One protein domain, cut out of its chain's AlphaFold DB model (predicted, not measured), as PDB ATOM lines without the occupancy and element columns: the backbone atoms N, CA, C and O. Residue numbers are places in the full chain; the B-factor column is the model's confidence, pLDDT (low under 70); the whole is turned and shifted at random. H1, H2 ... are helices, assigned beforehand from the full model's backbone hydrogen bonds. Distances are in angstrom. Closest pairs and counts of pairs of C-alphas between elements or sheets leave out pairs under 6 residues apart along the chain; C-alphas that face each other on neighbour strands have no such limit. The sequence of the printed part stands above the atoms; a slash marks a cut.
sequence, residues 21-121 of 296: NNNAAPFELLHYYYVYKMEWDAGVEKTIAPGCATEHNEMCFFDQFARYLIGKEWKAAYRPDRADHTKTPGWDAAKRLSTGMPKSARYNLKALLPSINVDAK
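This is residues 21 to 121 of the 296 residues of an uncharacterized protein of Aspergillus luchuensis (strain CBS 106.47) (UniProt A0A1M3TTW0). One long helix, H1, runs along one side of the domain, and five short helices, H2 to H6, are gathered beside it with the links that join them, of which the one from H4 to H5 is long. H3 lies nearest the middle and crosses H1, H5 packs on residues 26 to 30 of H1, and H6 sits by H2 and H3 before the last residues run away from the body. The printed part has 101 residues, with six named helices in the order H1 to H6 and no named strand; the class is all helix, and 51 residues are in named elements. The whole is compact, with a radius of gyration of the C-alphas of 12.9 A and spans of 35 by 35 by 20 A.

H1, residues 25 to 42, is 26.0 A long from first to last C-alpha and begins at C-alpha 25, (-15.925, 33.749, -82.657). H2 is residues 50 to 56, 10.6 A. H3 is residues 62 to 69, 10.6 A, beginning at C-alpha 62, (-21.305, 21.022, -78.401). H4 is residues 72 to 77, 8.8 A, and H5 is residues 91 to 98, 10.6 A. H6, residues 109 to 112, 4.8 A, ends at C-alpha 112, (-9.116, 22.016, -84.290).

H3 is the hub, touching three other helices. H1 and H3 only just touch, with 3 pairs of C-alphas within 8 A; the closest are those of Leu 29 and Ala 66, 6.7 A apart. Their lines are about perpendicular at 72 degrees, only just beyond steep. H2 and H3 only just touch, with 3 such pairs, the closest Cys 52 and Phe 65 at 6.3 A, at a steep tilt of 57 degrees, opposite ways. H3 and H6 touch, the closest C-alphas being those of Leu 69 and Ala 111, 6.3 A. H3 and H4 are close but not clearly touching, with the C-alphas of Arg 67 and Lys 75 closest at 5.9 A. H1 and H5 touch, closest at the C-alphas of Pro 26 and Ala 94, 4.8 A, at a steep tilt of 54 degrees, opposite ways. H2 and H6 only just touch, with 3 pairs of C-alphas within 8 A, the closest Gly 51 and Ala 111 at 6.9 A. H4 and H5 are near each other, with 5 pairs of C-alphas within 10 A, while H1 and H4 are apart. In H1, H2, H3, H4 and H5 every O i to N i+4 pair is within hydrogen-bond range; H6 is too short for such a pair.

The two C-alphas farthest apart are those of Arg 82 and Ala 120, 36.9 A. The printed part has no cut. The link from H4 to H5, residues 78 to 90, is long. The mean pLDDT of the printed part is 87.6, and residues 117 to 121 are under 70.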
ATOM      1  N   ASN A  21     -11.889  38.616 -84.081       70.38
ATOM      2  CA  ASN A  21     -13.222  39.172 -84.104       70.38
ATOM      3  C   ASN A  21     -14.042  38.356 -83.093       70.38
ATOM      4  O   ASN A  21     -14.580  37.293 -83.394       70.38
ATOM      5  N   ASN A  22     -14.039  38.823 -81.843       78.06
ATOM      6  CA  ASN A  22     -14.718  38.158 -80.730       78.06
ATOM      7  C   ASN A  22     -16.232  38.033 -80.969       78.06
ATOM      8  O   ASN A  22     -16.870  37.196 -80.337       78.06
ATOM      9  N   ASN A  23     -16.799  38.844 -81.867       84.50
ATOM     10  CA  ASN A  23     -18.209  38.765 -82.229       84.50
ATOM     11  C   ASN A  23     -18.467  37.576 -83.162       84.50
ATOM     12  O   ASN A  23     -19.414  36.835 -82.931       84.50
ATOM     13  N   ALA A  24     -17.587  37.341 -84.141       88.00
ATOM     14  CA  ALA A  24     -17.653  36.178 -85.026       88.00
ATOM     15  C   ALA A  24     -17.342  34.862 -84.295       88.00
ATOM     16  O   ALA A  24     -17.821  33.792 -84.665       88.00
ATOM     17  N   ALA A  25     -16.544  34.931 -83.228       88.62
ATOM     18  CA  ALA A  25     -15.925  33.749 -82.657       88.62
ATOM     19  C   ALA A  25     -16.863  32.614 -82.158       88.62
ATOM     20  O   ALA A  25     -16.589  31.429 -82.374       88.62
ATOM     21  N   PRO A  26     -17.991  32.913 -81.493       91.56
ATOM     22  CA  PRO A  26     -18.984  31.902 -81.137       91.56
ATOM     23  C   PRO A  26     -19.585  31.190 -82.352       91.56
ATOM     24  O   PRO A  26     -19.848  29.992 -82.284       91.56
ATOM     25  N   PHE A  27     -19.800  31.922 -83.445       93.19
ATOM     26  CA  PHE A  27     -20.416  31.408 -84.666       93.19
ATOM     27  C   PHE A  27     -19.430  30.562 -85.471       93.19
ATOM     28  O   PHE A  27     -19.812  29.526 -86.008       93.19
ATOM     29  N   GLU A  28     -18.138  30.895 -85.434       92.12
ATOM     30  CA  GLU A  28     -17.082  30.035 -85.983       92.12
ATOM     31  C   GLU A  28     -17.087  28.659 -85.310       92.12
ATOM     32  O   GLU A  28     -17.013  27.637 -85.987       92.12
ATOM     33  N   LEU A  29     -17.252  28.608 -83.982       94.00
ATOM     34  CA  LEU A  29     -17.367  27.336 -83.261       94.00
ATOM     35  C   LEU A  29     -18.612  26.541 -83.661       94.00
ATOM     36  O   LEU A  29     -18.531  25.313 -83.717       94.00
ATOM     37  N   LEU A  30     -19.741  27.205 -83.931       95.50
ATOM     38  CA  LEU A  30     -20.942  26.541 -84.440       95.50
ATOM     39  C   LEU A  30     -20.693  25.968 -85.839       95.50
ATOM     40  O   LEU A  30     -20.913  24.775 -86.045       95.50
ATOM     41  N   HIS A  31     -20.152  26.768 -86.758       94.88
ATOM     42  CA  HIS A  31     -19.797  26.327 -88.106       94.88
ATOM     43  C   HIS A  31     -18.862  25.104 -88.074       94.88
ATOM     44  O   HIS A  31     -19.177  24.056 -88.644       94.88
ATOM     45  N   TYR A  32     -17.761  25.174 -87.315       95.00
ATOM     46  CA  TYR A  32     -16.824  24.053 -87.172       95.00
ATOM     47  C   TYR A  32     -17.478  22.811 -86.559       95.00
ATOM     48  O   TYR A  32     -17.156  21.688 -86.950       95.00
ATOM     49  N   TYR A  33     -18.393  22.988 -85.604       97.31
ATOM     50  CA  TYR A  33     -19.093  21.875 -84.971       97.31
ATOM     51  C   TYR A  33     -20.011  21.135 -85.944       97.31
ATOM     52  O   TYR A  33     -20.046  19.905 -85.932       97.31
ATOM     53  N   TYR A  34     -20.733  21.860 -86.802       96.44
ATOM     54  CA  TYR A  34     -21.585  21.227 -87.804       96.44
ATOM     55  C   TYR A  34     -20.763  20.468 -88.850       96.44
ATOM     56  O   TYR A  34     -21.134  19.350 -89.196       96.44
ATOM     57  N   VAL A  35     -19.592  20.966 -89.258       95.31
ATOM     58  CA  VAL A  35     -18.678  20.198 -90.129       95.31
ATOM     59  C   VAL A  35     -18.107  18.965 -89.425       95.31
ATOM     60  O   VAL A  35     -18.117  17.873 -89.992       95.31
ATOM     61  N   TYR A  36     -17.693  19.085 -88.160       96.50
ATOM     62  CA  TYR A  36     -17.308  17.931 -87.338       96.50
ATOM     63  C   TYR A  36     -18.424  16.876 -87.264       96.50
ATOM     64  O   TYR A  36     -18.171  15.672 -87.371       96.50
ATOM     65  N   LYS A  37     -19.673  17.321 -87.103       95.81
ATOM     66  CA  LYS A  37     -20.846  16.450 -87.087       95.81
ATOM     67  C   LYS A  37     -21.078  15.774 -88.437       95.81
ATOM     68  O   LYS A  37     -21.337  14.576 -88.443       95.81
ATOM     69  N   MET A  38     -20.923  16.481 -89.558       94.69
ATOM     70  CA  MET A  38     -21.000  15.868 -90.889       94.69
ATOM     71  C   MET A  38     -19.969  14.750 -91.045       94.69
ATOM     72  O   MET A  38     -20.320  13.653 -91.475       94.69
ATOM     73  N   GLU A  39     -18.711  14.981 -90.640       94.25
ATOM     74  CA  GLU A  39     -17.694  13.924 -90.653       94.25
ATOM     75  C   GLU A  39     -18.117  12.740 -89.780       94.25
ATOM     76  O   GLU A  39     -17.894  11.582 -90.147       94.25
ATOM     77  N   TRP A  40     -18.708  13.012 -88.609       94.12
ATOM     78  CA  TRP A  40     -19.241  11.996 -87.703       94.12
ATOM     79  C   TRP A  40     -20.328  11.145 -88.345       94.12
ATOM     80  O   TRP A  40     -20.165   9.925 -88.404       94.12
ATOM     81  N   ASP A  41     -21.377  11.780 -88.851       92.75
ATOM     82  CA  ASP A  41     -22.547  11.119 -89.420       92.75
ATOM     83  C   ASP A  41     -22.188  10.352 -90.703       92.75
ATOM     84  O   ASP A  41     -22.603   9.204 -90.872       92.75
ATOM     85  N   ALA A  42     -21.300  10.905 -91.534       92.31
ATOM     86  CA  ALA A  42     -20.732  10.211 -92.689       92.31
ATOM     87  C   ALA A  42     -19.879   8.987 -92.300       92.31
ATOM     88  O   ALA A  42     -19.644   8.105 -93.119       92.31
ATOM     89  N   GLY A  43     -19.385   8.889 -91.061       90.00
ATOM     90  CA  GLY A  43     -18.498   7.794 -90.654       90.00
ATOM     91  C   GLY A  43     -17.114   7.839 -91.316       90.00
ATOM     92  O   GLY A  43     -16.417   6.827 -91.351       90.00
ATOM     93  N   VAL A  44     -16.699   9.005 -91.825       91.19
ATOM     94  CA  VAL A  44     -15.375   9.215 -92.434       91.19
ATOM     95  C   VAL A  44     -14.298   9.465 -91.372       91.19
ATOM     96  O   VAL A  44     -14.591   9.589 -90.179       91.19
ATOM     97  N   GLU A  45     -13.033   9.515 -91.789       90.12
ATOM     98  CA  GLU A  45     -11.937   9.950 -90.918       90.12
ATOM     99  C   GLU A  45     -12.220  11.352 -90.366       90.12
ATOM    100  O   GLU A  45     -12.676  12.222 -91.102       90.12
ATOM    101  N   LYS A  46     -11.983  11.556 -89.065       90.94
ATOM    102  CA  LYS A  46     -12.198  12.854 -88.421       90.94
ATOM    103  C   LYS A  46     -10.983  13.728 -88.655       90.94
ATOM    104  O   LYS A  46      -9.881  13.365 -88.248       90.94
ATOM    105  N   THR A  47     -11.198  14.878 -89.267       91.00
ATOM    106  CA  THR A  47     -10.153  15.878 -89.485       91.00
ATOM    107  C   THR A  47     -10.410  17.134 -88.661       91.00
ATOM    108  O   THR A  47      -9.452  17.789 -88.246       91.00
ATOM    109  N   ILE A  48     -11.676  17.406 -88.324       92.88
ATOM    110  CA  ILE A  48     -12.065  18.484 -87.419       92.88
ATOM    111  C   ILE A  48     -12.061  17.970 -85.982       92.88
ATOM    112  O   ILE A  48     -12.747  17.013 -85.635       92.88
ATOM    113  N   ALA A  49     -11.270  18.609 -85.126       92.38
ATOM    114  CA  ALA A  49     -11.136  18.292 -83.707       92.38
ATOM    115  C   ALA A  49     -11.046  16.779 -83.381       92.38
ATOM    116  O   ALA A  49     -11.724  16.312 -82.457       92.38
ATOM    117  N   PRO A  50     -10.198  15.985 -84.071       91.69
ATOM    118  CA  PRO A  50     -10.184  14.523 -83.930       91.69
ATOM    119  C   PRO A  50      -9.880  14.051 -82.501       91.69
ATOM    120  O   PRO A  50     -10.335  12.990 -82.065       91.69
ATOM    121  N   GLY A  51      -9.145  14.858 -81.730       91.75
ATOM    122  CA  GLY A  51      -8.869  14.561 -80.327       91.75
ATOM    123  C   GLY A  51     -10.096  14.671 -79.415       91.75
ATOM    124  O   GLY A  51     -10.143  13.949 -78.426       91.75
ATOM    125  N   CYS A  52     -11.119  15.462 -79.766       92.88
ATOM    126  CA  CYS A  52     -12.353  15.549 -78.977       92.88
ATOM    127  C   CYS A  52     -13.087  14.201 -78.983       92.88
ATOM    128  O   CYS A  52     -13.373  13.628 -77.933       92.88
ATOM    129  N   ALA A  53     -13.310  13.646 -80.178       87.12
ATOM    130  CA  ALA A  53     -13.906  12.321 -80.334       87.12
ATOM    131  C   ALA A  53     -13.102  11.238 -79.598       87.12
ATOM    132  O   ALA A  53     -13.668  10.330 -78.994       87.12
ATOM    133  N   THR A  54     -11.772  11.350 -79.633       88.12
ATOM    134  CA  THR A  54     -10.864  10.416 -78.958       88.12
ATOM    135  C   THR A  54     -10.979  10.501 -77.431       88.12
ATOM    136  O   THR A  54     -10.985   9.470 -76.766       88.12
ATOM    137  N   GLU A  55     -11.090  11.710 -76.869       90.75
ATOM    138  CA  GLU A  55     -11.211  11.945 -75.422       90.75
ATOM    139  C   GLU A  55     -12.514  11.369 -74.848       90.75
ATOM    140  O   GLU A  55     -12.518  10.833 -73.739       90.75
ATOM    141  N   HIS A  56     -13.600  11.431 -75.619       85.31
ATOM    142  CA  HIS A  56     -14.926  10.992 -75.182       85.31
ATOM    143  C   HIS A  56     -15.317   9.586 -75.669       85.31
ATOM    144  O   HIS A  56     -16.273   9.012 -75.154       85.31
ATOM    145  N   ASN A  57     -14.568   9.001 -76.611       85.88
ATOM    146  CA  ASN A  57     -14.884   7.725 -77.271       85.88
ATOM    147  C   ASN A  57     -16.295   7.691 -77.906       85.88
ATOM    148  O   ASN A  57     -16.906   6.635 -78.069       85.88
ATOM    149  N   GLU A  58     -16.813   8.864 -78.257       91.69
ATOM    150  CA  GLU A  58     -18.100   9.092 -78.905       91.69
ATOM    151  C   GLU A  58     -18.088  10.463 -79.598       91.69
ATOM    152  O   GLU A  58     -17.109  11.208 -79.518       91.69
ATOM    153  N   MET A  59     -19.178  10.803 -80.288       94.38
ATOM    154  CA  MET A  59     -19.356  12.154 -80.815       94.38
ATOM    155  C   MET A  59     -19.421  13.145 -79.655       94.38
ATOM    156  O   MET A  59     -20.315  13.034 -78.815       94.38
ATOM    157  N   CYS A  60     -18.546  14.147 -79.659       96.56
ATOM    158  CA  CYS A  60     -18.625  15.240 -78.702       96.56
ATOM    159  C   CYS A  60     -19.957  15.975 -78.831       96.56
ATOM    160  O   CYS A  60     -20.373  16.320 -79.937       96.56
ATOM    161  N   PHE A  61     -20.588  16.266 -77.697       96.94
ATOM    162  CA  PHE A  61     -21.623  17.291 -77.625       96.94
ATOM    163  C   PHE A  61     -20.996  18.682 -77.786       96.94
ATOM    164  O   PHE A  61     -19.783  18.858 -77.624       96.94
ATOM    165  N   PHE A  62     -21.813  19.687 -78.099       96.62
ATOM    166  CA  PHE A  62     -21.305  21.022 -78.401       96.62
ATOM    167  C   PHE A  62     -20.508  21.641 -77.245       96.62
ATOM    168  O   PHE A  62     -19.437  22.203 -77.466       96.62
ATOM    169  N   ASP A  63     -20.971  21.502 -76.002       95.25
ATOM    170  CA  ASP A  63     -20.256  22.007 -74.828       95.25
ATOM    171  C   ASP A  63     -18.858  21.385 -74.663       95.25
ATOM    172  O   ASP A  63     -17.901  22.092 -74.329       95.25
ATOM    173  N   GLN A  64     -18.731  20.084 -74.937       96.25
ATOM    174  CA  GLN A  64     -17.468  19.346 -74.917       96.25
ATOM    175  C   GLN A  64     -16.544  19.827 -76.039       96.25
ATOM    176  O   GLN A  64     -15.399  20.196 -75.773       96.25
ATOM    177  N   PHE A  65     -17.065  19.914 -77.265       96.38
ATOM    178  CA  PHE A  65     -16.336  20.405 -78.434       96.38
ATOM    179  C   PHE A  65     -15.824  21.835 -78.229       96.38
ATOM    180  O   PHE A  65     -14.629  22.102 -78.364       96.38
ATOM    181  N   ALA A  66     -16.695  22.751 -77.801       94.50
ATOM    182  CA  ALA A  66     -16.318  24.128 -77.516       94.50
ATOM    183  C   ALA A  66     -15.226  24.186 -76.435       94.50
ATOM    184  O   ALA A  66     -14.197  24.830 -76.623       94.50
ATOM    185  N   ARG A  67     -15.378  23.451 -75.323       93.25
ATOM    186  CA  ARG A  67     -14.376  23.399 -74.239       93.25
ATOM    187  C   ARG A  67     -13.055  22.745 -74.628       93.25
ATOM    188  O   ARG A  67     -12.050  22.996 -73.951       93.25
ATOM    189  N   TYR A  68     -13.062  21.881 -75.634       93.50
ATOM    190  CA  TYR A  68     -11.864  21.266 -76.191       93.50
ATOM    191  C   TYR A  68     -11.059  22.281 -77.019       93.50
ATOM    192  O   TYR A  68      -9.827  22.294 -76.965       93.50
ATOM    193  N   LEU A  69     -11.748  23.189 -77.716       91.69
ATOM    194  CA  LEU A  69     -11.130  24.139 -78.639       91.69
ATOM    195  C   LEU A  69     -10.787  25.499 -78.033       91.69
ATOM    196  O   LEU A  69      -9.772  26.086 -78.409       91.69
ATOM    197  N   ILE A  70     -11.599  26.033 -77.122       90.50
ATOM    198  CA  ILE A  70     -11.380  27.389 -76.603       90.50
ATOM    199  C   ILE A  70     -10.173  27.462 -75.661       90.50
ATOM    200  O   ILE A  70      -9.916  26.571 -74.844       90.50
ATOM    201  N   GLY A  71      -9.426  28.567 -75.751       84.25
ATOM    202  CA  GLY A  71      -8.261  28.826 -74.906       84.25
ATOM    203  C   GLY A  71      -8.594  28.872 -73.410       84.25
ATOM    204  O   GLY A  71      -9.723  29.142 -73.014       84.25
ATOM    205  N   LYS A  72      -7.591  28.643 -72.552       85.12
ATOM    206  CA  LYS A  72      -7.761  28.482 -71.093       85.12
ATOM    207  C   LYS A  72      -8.567  29.604 -70.421       85.12
ATOM    208  O   LYS A  72      -9.396  29.313 -69.562       85.12
ATOM    209  N   GLU A  73      -8.322  30.860 -70.791       84.50
ATOM    210  CA  GLU A  73      -9.038  32.015 -70.230       84.50
ATOM    211  C   GLU A  73     -10.516  32.003 -70.625       84.50
ATOM    212  O   GLU A  73     -11.387  32.125 -69.767       84.50
ATOM    213  N   TRP A  74     -10.804  31.763 -71.906       89.19
ATOM    214  CA  TRP A  74     -12.175  31.650 -72.398       89.19
ATOM    215  C   TRP A  74     -12.876  30.417 -71.818       89.19
ATOM    216  O   TRP A  74     -14.011  30.516 -71.365       89.19
ATOM    217  N   LYS A  75     -12.174  29.286 -71.685       87.81
ATOM    218  CA  LYS A  75     -12.673  28.065 -71.035       87.81
ATOM    219  C   LYS A  75     -13.095  28.289 -69.586       87.81
ATOM    220  O   LYS A  75     -14.079  27.704 -69.141       87.81
ATOM    221  N   ALA A  76     -12.348  29.103 -68.841       87.06
ATOM    222  CA  ALA A  76     -12.685  29.437 -67.460       87.06
ATOM    223  C   ALA A  76     -13.942  30.318 -67.363       87.06
ATOM    224  O   ALA A  76     -14.672  30.249 -66.371       87.06
ATOM    225  N   ALA A  77     -14.191  31.136 -68.385       86.94
ATOM    226  CA  ALA A  77     -15.330  32.036 -68.427       86.94
ATOM    227  C   ALA A  77     -16.597  31.396 -69.020       86.94
ATOM    228  O   ALA A  77     -17.692  31.685 -68.544       86.94
ATOM    229  N   TYR A  78     -16.457  30.482 -69.984       89.94
ATOM    230  CA  TYR A  78     -17.573  29.753 -70.578       89.94
ATOM    231  C   TYR A  78     -18.163  28.732 -69.595       89.94
ATOM    232  O   TYR A  78     -17.549  27.710 -69.256       89.94
ATOM    233  N   ARG A  79     -19.385  29.003 -69.132       89.56
ATOM    234  CA  ARG A  79     -20.144  28.172 -68.189       89.56
ATOM    235  C   ARG A  79     -21.362  27.577 -68.909       89.56
ATOM    236  O   ARG A  79     -22.427  28.181 -68.822       89.56
ATOM    237  N   PRO A  80     -21.201  26.446 -69.626       87.56
ATOM    238  CA  PRO A  80     -22.310  25.816 -70.326       87.56
ATOM    239  C   PRO A  80     -23.376  25.360 -69.334       87.56
ATOM    240  O   PRO A  80     -23.059  24.954 -68.209       87.56
ATOM    241  N   ASP A  81     -24.626  25.410 -69.767       87.88
ATOM    242  CA  ASP A  81     -25.742  24.805 -69.058       87.88
ATOM    243  C   ASP A  81     -26.137  23.464 -69.705       87.88
ATOM    244  O   ASP A  81     -25.435  22.909 -70.552       87.88
ATOM    245  N   ARG A  82     -27.267  22.895 -69.274       90.31
ATOM    246  CA  ARG A  82     -27.756  21.617 -69.808       90.31
ATOM    247  C   ARG A  82     -28.140  21.698 -71.294       90.31
ATOM    248  O   ARG A  82     -28.096  20.671 -71.962       90.31
ATOM    249  N   ALA A  83     -28.545  22.862 -71.798       88.69
ATOM    250  CA  ALA A  83     -28.951  23.048 -73.187       88.69
ATOM    251  C   ALA A  83     -27.753  23.070 -74.151       88.69
ATOM    252  O   ALA A  83     -27.917  22.721 -75.317       88.69
ATOM    253  N   ASP A  84     -26.551  23.415 -73.674       89.19
ATOM    254  CA  ASP A  84     -25.319  23.333 -74.474       89.19
ATOM    255  C   ASP A  84     -24.847  21.893 -74.711       89.19
ATOM    256  O   ASP A  84     -24.089  21.628 -75.645       89.19
ATOM    257  N   HIS A  85     -25.317  20.939 -73.906       95.00
ATOM    258  CA  HIS A  85     -25.034  19.521 -74.095       95.00
ATOM    259  C   HIS A  85     -25.930  18.926 -75.194       95.00
ATOM    260  O   HIS A  85     -26.829  18.120 -74.945       95.00
ATOM    261  N   THR A  86     -25.719  19.387 -76.428       95.44
ATOM    262  CA  THR A  86     -26.556  19.084 -77.595       95.44
ATOM    263  C   THR A  86     -25.737  18.760 -78.848       95.44
ATOM    264  O   THR A  86     -24.561  19.105 -78.965       95.44
ATOM    265  N   LYS A  87     -26.381  18.093 -79.811       95.44
ATOM    266  CA  LYS A  87     -25.859  17.814 -81.161       95.44
ATOM    267  C   LYS A  87     -26.425  18.739 -82.240       95.44
ATOM    268  O   LYS A  87     -26.134  18.557 -83.419       95.44
ATOM    269  N   THR A  88     -27.242  19.705 -81.836       94.38
ATOM    270  CA  THR A  88     -27.860  20.711 -82.708       94.38
ATOM    271  C   THR A  88     -27.830  22.073 -82.004       94.38
ATOM    272  O   THR A  88     -28.878  22.576 -81.588       94.38
ATOM    273  N   PRO A  89     -26.632  22.606 -81.703       95.06
ATOM    274  CA  PRO A  89     -26.503  23.911 -81.069       95.06
ATOM    275  C   PRO A  89     -26.963  25.005 -82.039       95.06
ATOM    276  O   PRO A  89     -26.784  24.881 -83.241       95.06
ATOM    277  N   GLY A  90     -27.534  26.082 -81.511       91.56
ATOM    278  CA  GLY A  90     -27.945  27.227 -82.323       91.56
ATOM    279  C   GLY A  90     -27.583  28.550 -81.666       91.56
ATOM    280  O   GLY A  90     -26.720  28.603 -80.787       91.56
ATOM    281  N   TRP A  91     -28.303  29.606 -82.028       92.62
ATOM    282  CA  TRP A  91     -28.100  30.973 -81.534       92.62
ATOM    283  C   TRP A  91     -27.900  31.102 -80.020       92.62
ATOM    284  O   TRP A  91     -27.045  31.861 -79.564       92.62
ATOM    285  N   ASP A  92     -28.666  30.364 -79.217       90.50
ATOM    286  CA  ASP A  92     -28.543  30.430 -77.758       90.50
ATOM    287  C   ASP A  92     -27.185  29.921 -77.256       90.50
ATOM    288  O   ASP A  92     -26.646  30.453 -76.282       90.50
ATOM    289  N   ALA A  93     -26.601  28.936 -77.940       91.94
ATOM    290  CA  ALA A  93     -25.273  28.427 -77.627       91.94
ATOM    291  C   ALA A  93     -24.189  29.462 -77.986       91.94
ATOM    292  O   ALA A  93     -23.293  29.713 -77.177       91.94
ATOM    293  N   ALA A  94     -24.325  30.151 -79.129       91.12
ATOM    294  CA  ALA A  94     -23.466  31.287 -79.481       91.12
ATOM    295  C   ALA A  94     -23.555  32.416 -78.438       91.12
ATOM    296  O   ALA A  94     -22.534  32.853 -77.912       91.12
ATOM    297  N   LYS A  95     -24.767  32.834 -78.045       90.00
ATOM    298  CA  LYS A  95     -24.974  33.876 -77.018       90.00
ATOM    299  C   LYS A  95     -24.326  33.518 -75.679       90.00
ATOM    300  O   LYS A  95     -23.743  34.383 -75.017       90.00
ATOM    301  N   ARG A  96     -24.406  32.253 -75.260       89.44
ATOM    302  CA  ARG A  96     -23.752  31.783 -74.028       89.44
ATOM    303  C   ARG A  96     -22.231  31.762 -74.150       89.44
ATOM    304  O   ARG A  96     -21.562  32.166 -73.203       89.44
ATOM    305  N   LEU A  97     -21.684  31.375 -75.301       89.44
ATOM    306  CA  LEU A  97     -20.245  31.471 -75.577       89.44
ATOM    307  C   LEU A  97     -19.732  32.916 -75.542       89.44
ATOM    308  O   LEU A  97     -18.627  33.151 -75.043       89.44
ATOM    309  N   SER A  98     -20.542  33.873 -76.005       88.94
ATOM    310  CA  SER A  98     -20.256  35.310 -75.904       88.94
ATOM    311  C   SER A  98     -20.324  35.818 -74.465       88.94
ATOM    312  O   SER A  98     -19.554  36.699 -74.074       88.94
ATOM    313  N   THR A  99     -21.223  35.261 -73.646       83.88
ATOM    314  CA  THR A  99     -21.421  35.657 -72.246       83.88
ATOM    315  C   THR A  99     -20.230  35.216 -71.394       83.88
ATOM    316  O   THR A  99     -20.181  34.115 -70.852       83.88
ATOM    317  N   GLY A 100     -19.243  36.102 -71.266       73.25
ATOM    318  CA  GLY A 100     -17.992  35.838 -70.552       73.25
ATOM    319  C   GLY A 100     -16.783  35.672 -71.468       73.25
ATOM    320  O   GLY A 100     -15.691  35.406 -70.975       73.25
ATOM    321  N   MET A 101     -16.928  35.863 -72.780       85.69
ATOM    322  CA  MET A 101     -15.781  35.838 -73.676       85.69
ATOM    323  C   MET A 101     -14.747  36.912 -73.277       85.69
ATOM    324  O   MET A 101     -15.093  38.093 -73.170       85.69
ATOM    325  N   PRO A 102     -13.476  36.543 -73.033       83.94
ATOM    326  CA  PRO A 102     -12.432  37.525 -72.781       83.94
ATOM    327  C   PRO A 102     -12.116  38.297 -74.064       83.94
ATOM    328  O   PRO A 102     -12.215  37.762 -75.162       83.94
ATOM    329  N   LYS A 103     -11.621  39.534 -73.928       81.12
ATOM    330  CA  LYS A 103     -11.184  40.346 -75.083       81.12
ATOM    331  C   LYS A 103     -10.097  39.669 -75.930       81.12
ATOM    332  O   LYS A 103      -9.925  40.011 -77.091       81.12
ATOM    333  N   SER A 104      -9.348  38.746 -75.331       73.06
ATOM    334  CA  SER A 104      -8.258  37.971 -75.923       73.06
ATOM    335  C   SER A 104      -8.668  36.528 -76.252       73.06
ATOM    336  O   SER A 104      -7.819  35.636 -76.194       73.06
ATOM    337  N   ALA A 105      -9.946  36.267 -76.541       79.06
ATOM    338  CA  ALA A 105     -10.417  34.930 -76.883       79.06
ATOM    339  C   ALA A 105      -9.680  34.364 -78.106       79.06
ATOM    340  O   ALA A 105      -9.364  35.067 -79.063       79.06
ATOM    341  N   ARG A 106      -9.329  33.076 -78.031       79.31
ATOM    342  CA  ARG A 106      -8.563  32.361 -79.060       79.31
ATOM    343  C   ARG A 106      -9.000  30.909 -79.128       79.31
ATOM    344  O   ARG A 106      -9.318  30.312 -78.093       79.31
ATOM    345  N   TYR A 107      -8.888  30.335 -80.319       81.75
ATOM    346  CA  TYR A 107      -8.978  28.895 -80.534       81.75
ATOM    347  C   TYR A 107      -7.626  28.225 -80.396       81.75
ATOM    348  O   TYR A 107      -6.579  28.774 -80.746       81.75
ATOM    349  N   ASN A 108      -7.668  26.974 -79.975       86.00
ATOM    350  CA  ASN A 108      -6.577  26.049 -80.145       86.00
ATOM    351  C   ASN A 108      -6.634  25.445 -81.557       86.00
ATOM    352  O   ASN A 108      -7.167  24.356 -81.753       86.00
ATOM    353  N   LEU A 109      -6.064  26.146 -82.542       82.31
ATOM    354  CA  LEU A 109      -6.029  25.675 -83.933       82.31
ATOM    355  C   LEU A 109      -5.308  24.328 -84.088       82.31
ATOM    356  O   LEU A 109      -5.719  23.524 -84.914       82.31
ATOM    357  N   LYS A 110      -4.306  24.025 -83.246       83.69
ATOM    358  CA  LYS A 110      -3.647  22.703 -83.233       83.69
ATOM    359  C   LYS A 110      -4.603  21.584 -82.829       83.69
ATOM    360  O   LYS A 110      -4.426  20.452 -83.258       83.69
ATOM    361  N   ALA A 111      -5.569  21.887 -81.965       88.19
ATOM    362  CA  ALA A 111      -6.593  20.935 -81.562       88.19
ATOM    363  C   ALA A 111      -7.723  20.842 -82.595       88.19
ATOM    364  O   ALA A 111      -8.228  19.742 -82.795       88.19
ATOM    365  N   LEU A 112      -8.089  21.958 -83.242       89.19
ATOM    366  CA  LEU A 112      -9.116  22.016 -84.290       89.19
ATOM    367  C   LEU A 112      -8.668  21.311 -85.577       89.19
ATOM    368  O   LEU A 112      -9.380  20.443 -86.059       89.19
ATOM    369  N   LEU A 113      -7.499  21.672 -86.110       88.12
ATOM    370  CA  LEU A 113      -6.944  21.176 -87.373       88.12
ATOM    371  C   LEU A 113      -5.478  20.774 -87.163       88.12
ATOM    372  O   LEU A 113      -4.566  21.528 -87.512       88.12
ATOM    373  N   PRO A 114      -5.214  19.586 -86.587       84.62
ATOM    374  CA  PRO A 114      -3.849  19.139 -86.289       84.62
ATOM    375  C   PRO A 114      -2.945  19.015 -87.525       84.62
ATOM    376  O   PRO A 114      -1.723  18.986 -87.390       84.62
ATOM    377  N   SER A 115      -3.541  18.921 -88.718       78.06
ATOM    378  CA  SER A 115      -2.859  18.830 -90.011       78.06
ATOM    379  C   SER A 115      -2.274  20.159 -90.502       78.06
ATOM    380  O   SER A 115      -1.418  20.146 -91.387       78.06
ATOM    381  N   ILE A 116      -2.689  21.299 -89.936       72.94
ATOM    382  CA  ILE A 116      -2.231  22.627 -90.358       72.94
ATOM    383  C   ILE A 116      -1.106  23.116 -89.445       72.94
ATOM    384  O   ILE A 116      -1.193  23.066 -88.215       72.94
ATOM    385  N   ASN A 117      -0.045  23.661 -90.046       66.38
ATOM    386  CA  ASN A 117       0.991  24.353 -89.288       66.38
ATOM    387  C   ASN A 117       0.511  25.758 -88.876       66.38
ATOM    388  O   ASN A 117       0.333  26.643 -89.710       66.38
ATOM    389  N   VAL A 118       0.324  25.949 -87.570       53.41
ATOM    390  CA  VAL A 118      -0.330  27.117 -86.947       53.41
ATOM    391  C   VAL A 118       0.524  28.393 -86.977       53.41
ATOM    392  O   VAL A 118       0.017  29.478 -86.703       53.41
ATOM    393  N   ASP A 119       1.808  28.292 -87.332       47.47
ATOM    394  CA  ASP A 119       2.729  29.438 -87.348       47.47
ATOM    395  C   ASP A 119       2.539  30.368 -88.565       47.47
ATOM    396  O   ASP A 119       3.068  31.483 -88.587       47.47
ATOM    397  N   ALA A 120       1.742  29.965 -89.557       45.16
ATOM    398  CA  ALA A 120       1.262  30.860 -90.602       45.16
ATOM    399  C   ALA A 120      -0.081  31.451 -90.159       45.16
ATOM    400  O   ALA A 120      -1.018  30.714 -89.872       45.16
ATOM    401  N   LYS A 121      -0.184  32.782 -90.105       49.69
ATOM    402  CA  LYS A 121      -1.430  33.537 -89.889       49.69
ATOM    403  C   LYS A 121      -2.442  33.245 -91.018       49.69
ATOM    404  O   LYS A 121      -2.644  34.091 -91.875       49.69
TER     405      LYS A 121